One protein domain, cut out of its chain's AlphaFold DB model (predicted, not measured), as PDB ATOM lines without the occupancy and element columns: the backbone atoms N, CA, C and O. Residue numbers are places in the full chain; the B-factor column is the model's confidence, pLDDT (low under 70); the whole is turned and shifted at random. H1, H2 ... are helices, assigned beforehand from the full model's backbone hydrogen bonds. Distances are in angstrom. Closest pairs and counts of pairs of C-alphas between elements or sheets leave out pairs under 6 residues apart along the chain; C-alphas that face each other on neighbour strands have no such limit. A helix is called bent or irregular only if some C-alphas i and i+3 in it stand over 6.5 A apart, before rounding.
ATOM      1  N   ALA A  98     181.265 226.686 187.895       76.62
ATOM      2  CA  ALA A  98     182.424 227.544 188.118       76.62
ATOM      3  C   ALA A  98     183.098 227.265 189.472       76.62
ATOM      4  O   ALA A  98     184.327 227.196 189.540       76.62
ATOM      5  N   LEU A  99     182.313 227.035 190.531       81.19
ATOM      6  CA  LEU A  99     182.826 226.637 191.843       81.19
ATOM      7  C   LEU A  99     183.541 225.284 191.775       81.19
ATOM      8  O   LEU A  99     184.664 225.173 192.261       81.19
ATOM      9  N   LEU A 100     182.959 224.285 191.104       76.56
ATOM     10  CA  LEU A 100     183.609 222.983 190.903       76.56
ATOM     11  C   LEU A 100     184.970 223.124 190.197       76.56
ATOM     12  O   LEU A 100     185.934 222.450 190.562       76.56
ATOM     13  N   ILE A 101     185.074 224.028 189.219       75.94
ATOM     14  CA  ILE A 101     186.329 224.330 188.514       75.94
ATOM     15  C   ILE A 101     187.333 225.039 189.432       75.94
ATOM     16  O   ILE A 101     188.527 224.735 189.391       75.94
ATOM     17  N   GLN A 102     186.884 225.981 190.264       73.19
ATOM     18  CA  GLN A 102     187.757 226.664 191.223       73.19
ATOM     19  C   GLN A 102     188.318 225.696 192.264       73.19
ATOM     20  O   GLN A 102     189.524 225.694 192.503       73.19
ATOM     21  N   TRP A 103     187.477 224.829 192.818       75.69
ATOM     22  CA  TRP A 103     187.901 223.811 193.773       75.69
ATOM     23  C   TRP A 103     188.836 222.783 193.126       75.69
ATOM     24  O   TRP A 103     189.844 222.398 193.716       75.69
ATOM     25  N   TYR A 104     188.584 222.416 191.863       71.19
ATOM     26  CA  TYR A 104     189.513 221.598 191.083       71.19
ATOM     27  C   TYR A 104     190.891 222.263 190.939       71.19
ATOM     28  O   TYR A 104     191.920 221.602 191.067       71.19
ATOM     29  N   ARG A 105     190.934 223.583 190.708       68.00
ATOM     30  CA  ARG A 105     192.196 224.333 190.591       68.00
ATOM     31  C   ARG A 105     192.978 224.428 191.897       68.00
ATOM     32  O   ARG A 105     194.197 224.542 191.826       68.00
ATOM     33  N   LEU A 106     192.300 224.399 193.040       76.94
ATOM     34  CA  LEU A 106     192.935 224.394 194.359       76.94
ATOM     35  C   LEU A 106     193.550 223.028 194.710       76.94
ATOM     36  O   LEU A 106     194.233 222.916 195.720       76.94
ATOM     37  N   GLY A 107     193.366 222.008 193.861       68.31
ATOM     38  CA  GLY A 107     193.911 220.668 194.078       68.31
ATOM     39  C   GLY A 107     193.163 219.864 195.143       68.31
ATOM     40  O   GLY A 107     193.591 218.765 195.471       68.31
ATOM     41  N   ASP A 108     192.038 220.387 195.639       64.88
ATOM     42  CA  ASP A 108     191.258 219.812 196.742       64.88
ATOM     43  C   ASP A 108     190.266 218.723 196.278       64.88
ATOM     44  O   ASP A 108     189.574 218.091 197.071       64.88
ATOM     45  N   LEU A 109     190.173 218.483 194.963       61.62
ATOM     46  CA  LEU A 109     189.262 217.489 194.391       61.62
ATOM     47  C   LEU A 109     189.989 216.198 194.006       61.62
ATOM     48  O   LEU A 109     190.720 216.132 193.015       61.62
ATOM     49  N   ASP A 110     189.671 215.145 194.758       72.88
ATOM     50  CA  ASP A 110     189.999 213.741 194.493       72.88
ATOM     51  C   ASP A 110     189.589 213.356 193.044       72.88
ATOM     52  O   ASP A 110     188.546 213.809 192.554       72.88
ATOM     53  N   PRO A 111     190.325 212.502 192.303       59.47
ATOM     54  CA  PRO A 111     190.035 212.201 190.896       59.47
ATOM     55  C   PRO A 111     188.648 211.580 190.656       59.47
ATOM     56  O   PRO A 111     188.152 211.617 189.531       59.47
ATOM     57  N   LYS A 112     187.976 211.076 191.702       63.22
ATOM     58  CA  LYS A 112     186.569 210.635 191.665       63.22
ATOM     59  C   LYS A 112     185.589 211.788 191.414       63.22
ATOM     60  O   LYS A 112     184.552 211.582 190.789       63.22
ATOM     61  N   PHE A 113     185.927 213.006 191.832       66.12
ATOM     62  CA  PHE A 113     185.086 214.195 191.677       66.12
ATOM     63  C   PHE A 113     185.036 214.723 190.232       66.12
ATOM     64  O   PHE A 113     184.150 215.503 189.882       66.12
ATOM     65  N   ARG A 114     185.927 214.245 189.350       68.12
ATOM     66  CA  ARG A 114     185.922 214.574 187.912       68.12
ATOM     67  C   ARG A 114     184.653 214.093 187.210       68.12
ATOM     68  O   ARG A 114     184.138 214.787 186.338       68.12
ATOM     69  N   TYR A 115     184.110 212.950 187.635       71.38
ATOM     70  CA  TYR A 115     182.821 212.467 187.138       71.38
ATOM     71  C   TYR A 115     181.693 213.442 187.479       71.38
ATOM     72  O   TYR A 115     180.808 213.664 186.662       71.38
ATOM     73  N   LEU A 116     181.748 214.071 188.653       73.44
ATOM     74  CA  LEU A 116     180.735 215.024 189.097       73.44
ATOM     75  C   LEU A 116     180.764 216.301 188.249       73.44
ATOM     76  O   LEU A 116     179.713 216.806 187.867       73.44
ATOM     77  N   LEU A 117     181.959 216.762 187.870       76.38
ATOM     78  CA  LEU A 117     182.138 217.884 186.947       76.38
ATOM     79  C   LEU A 117     181.571 217.556 185.552       76.38
ATOM     80  O   LEU A 117     180.841 218.372 184.995       76.38
ATOM     81  N   LEU A 118     181.801 216.336 185.050       70.50
ATOM     82  CA  LEU A 118     181.259 215.855 183.773       70.50
ATOM     83  C   LEU A 118     179.720 215.809 183.769       70.50
ATOM     84  O   LEU A 118     179.080 216.331 182.858       70.50
ATOM     85  N   TRP A 119     179.120 215.227 184.811       71.44
ATOM     86  CA  TRP A 119     177.663 215.177 184.967       71.44
ATOM     87  C   TRP A 119     177.045 216.577 185.068       71.44
ATOM     88  O   TRP A 119     175.971 216.824 184.524       71.44
ATOM     89  N   ASN A 120     177.741 217.516 185.714       77.12
ATOM     90  CA  ASN A 120     177.285 218.895 185.842       77.12
ATOM     91  C   ASN A 120     177.302 219.631 184.485       77.12
ATOM     92  O   ASN A 120     176.317 220.281 184.139       77.12
ATOM     93  N   SER A 121     178.347 219.450 183.664       69.38
ATOM     94  CA  SER A 121     178.394 220.000 182.296       69.38
ATOM     95  C   SER A 121     177.258 219.473 181.414       69.38
ATOM     96  O   SER A 121     176.630 220.247 180.694       69.38
ATOM     97  N   VAL A 122     176.963 218.169 181.487       72.44
ATOM     98  CA  VAL A 122     175.850 217.561 180.738       72.44
ATOM     99  C   VAL A 122     174.513 218.182 181.148       72.44
ATOM    100  O   VAL A 122     173.715 218.538 180.281       72.44
ATOM    101  N   ASN A 123     174.290 218.392 182.449       79.56
ATOM    102  CA  ASN A 123     173.071 219.033 182.947       79.56
ATOM    103  C   ASN A 123     172.907 220.472 182.442       79.56
ATOM    104  O   ASN A 123     171.795 220.862 182.099       79.56
ATOM    105  N   ILE A 124     173.992 221.246 182.337       77.69
ATOM    106  CA  ILE A 124     173.948 222.611 181.787       77.69
ATOM    107  C   ILE A 124     173.527 222.591 180.316       77.69
ATOM    108  O   ILE A 124     172.649 223.354 179.923       77.69
ATOM    109  N   CYS A 125     174.094 221.689 179.508       70.69
ATOM    110  CA  CYS A 125     173.713 221.547 178.101       70.69
ATOM    111  C   CYS A 125     172.225 221.204 177.947       70.69
ATOM    112  O   CYS A 125     171.526 221.825 177.148       70.69
ATOM    113  N   VAL A 126     171.731 220.248 178.738       75.62
ATOM    114  CA  VAL A 126     170.313 219.863 178.737       75.62
ATOM    115  C   VAL A 126     169.432 221.035 179.170       75.62
ATOM    116  O   VAL A 126     168.431 221.312 178.512       75.62
ATOM    117  N   LEU A 127     169.815 221.770 180.217       78.88
ATOM    118  CA  LEU A 127     169.063 222.923 180.711       78.88
ATOM    119  C   LEU A 127     168.960 224.038 179.659       78.88
ATOM    120  O   LEU A 127     167.883 224.600 179.467       78.88
ATOM    121  N   CYS A 128     170.046 224.315 178.933       73.88
ATOM    122  CA  CYS A 128     170.041 225.272 177.828       73.88
ATOM    123  C   CYS A 128     169.099 224.835 176.695       73.88
ATOM    124  O   CYS A 128     168.329 225.654 176.197       73.88
ATOM    125  N   ILE A 129     169.111 223.551 176.312       77.06
ATOM    126  CA  ILE A 129     168.202 223.016 175.282       77.06
ATOM    127  C   ILE A 129     166.745 223.149 175.735       77.06
ATOM    128  O   ILE A 129     165.907 223.613 174.965       77.06
ATOM    129  N   VAL A 130     166.445 222.799 176.990       81.56
ATOM    130  CA  VAL A 130     165.100 222.935 177.565       81.56
ATOM    131  C   VAL A 130     164.647 224.391 177.556       81.56
ATOM    132  O   VAL A 130     163.522 224.657 177.150       81.56
ATOM    133  N   ALA A 131     165.508 225.338 177.937       76.62
ATOM    134  CA  ALA A 131     165.175 226.761 177.916       76.62
ATOM    135  C   ALA A 131     164.864 227.251 176.492       76.62
ATOM    136  O   ALA A 131     163.844 227.902 176.274       76.62
ATOM    137  N   ILE A 132     165.688 226.886 175.506       74.19
ATOM    138  CA  ILE A 132     165.470 227.251 174.098       74.19
ATOM    139  C   ILE A 132     164.146 226.670 173.582       74.19
ATOM    140  O   ILE A 132     163.344 227.397 172.997       74.19
ATOM    141  N   VAL A 133     163.891 225.378 173.819       79.31
ATOM    142  CA  VAL A 133     162.654 224.702 173.392       79.31
ATOM    143  C   VAL A 133     161.430 225.289 174.092       79.31
ATOM    144  O   VAL A 133     160.408 225.508 173.444       79.31
ATOM    145  N   TYR A 134     161.531 225.590 175.388       79.19
ATOM    146  CA  TYR A 134     160.457 226.196 176.167       79.19
ATOM    147  C   TYR A 134     160.036 227.546 175.579       79.19
ATOM    148  O   TYR A 134     158.850 227.767 175.350       79.19
ATOM    149  N   TYR A 135     160.990 228.424 175.252       73.06
ATOM    150  CA  TYR A 135     160.667 229.709 174.626       73.06
ATOM    151  C   TYR A 135     160.209 229.571 173.181       73.06
ATOM    152  O   TYR A 135     159.306 230.292 172.763       73.06
ATOM    153  N   HIS A 136     160.766 228.617 172.432       73.62
ATOM    154  CA  HIS A 136     160.305 228.335 171.077       73.62
ATOM    155  C   HIS A 136     158.837 227.892 171.049       73.62
ATOM    156  O   HIS A 136     158.078 228.319 170.182       73.62
ATOM    157  N   PHE A 137     158.424 227.063 172.010       76.06
ATOM    158  CA  PHE A 137     157.038 226.624 172.136       76.06
ATOM    159  C   PHE A 137     156.137 227.715 172.728       76.06
ATOM    160  O   PHE A 137     155.037 227.925 172.237       76.06
ATOM    161  N   SER A 138     156.613 228.453 173.736       67.06
ATOM    162  CA  SER A 138     155.853 229.522 174.397       67.06
ATOM    163  C   SER A 138     155.642 230.774 173.532       67.06
ATOM    164  O   SER A 138     154.850 231.631 173.917       67.06
ATOM    165  N   SER A 139     156.372 230.927 172.423       62.72
ATOM    166  CA  SER A 139     156.231 232.053 171.488       62.72
ATOM    167  C   SER A 139     155.177 231.823 170.389       62.72
ATOM    168  O   SER A 139     154.983 232.723 169.568       62.72
ATOM    169  N   LYS A 140     154.540 230.648 170.333       49.91
ATOM    170  CA  LYS A 140     153.390 230.366 169.458       49.91
ATOM    171  C   LYS A 140     152.085 230.542 170.221       49.91
ATOM    172  O   LYS A 140     151.118 230.988 169.571       49.91
TER     173      LYS A 140
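Overview. This is residues 98 to 140 of the 140 residues of the protein "Hypothetical protein" of Oppiella nova (UniProt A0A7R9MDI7). One long helix, H2, makes the length of a thin rod, and a short helix, H1, folds back over its first part like the short arm of a J. Residues 121 to 140, of which 121 to 138 belong to H2, stick out alone. The printed part has 43 residues with two named helices, H1 then H2, and no named strand; its class is all helix. It is extended, with a radius of gyration of the C-alphas of 15.1 A and spans of 48 by 16 by 7 A.

Along the chain. H1 covers residues 98 to 105, 10.6 A long, from C-alpha 98 at (182.424, 227.544, 188.118). H2 covers residues 111 to 138, 41.7 A long, and ends with C-alpha 138 at (155.853, 229.522, 174.397). H2 is neither bent nor irregular, but only just: C-alphas 112 and 115 are 6.2 A apart.

Arrangement. H1 and H2 are close but not clearly touching; their closest C-alphas, of Leu 100 and Leu 117, are 6.6 A apart. They run opposite ways at a shallow tilt of 20 degrees. In H1 every O i to N i+4 pair is within hydrogen-bond range, in H2 22 of 24.

Size, cuts and confidence. The C-alphas farthest apart, of Gly 107 and Lys 140, are 48.4 A apart. The printed part has no cut, and the link from H1 to H2 is tight. Mean pLDDT of the printed part is 72.3; residues 107 to 109, 111 to 114 and 138 to 140 are among those under 70.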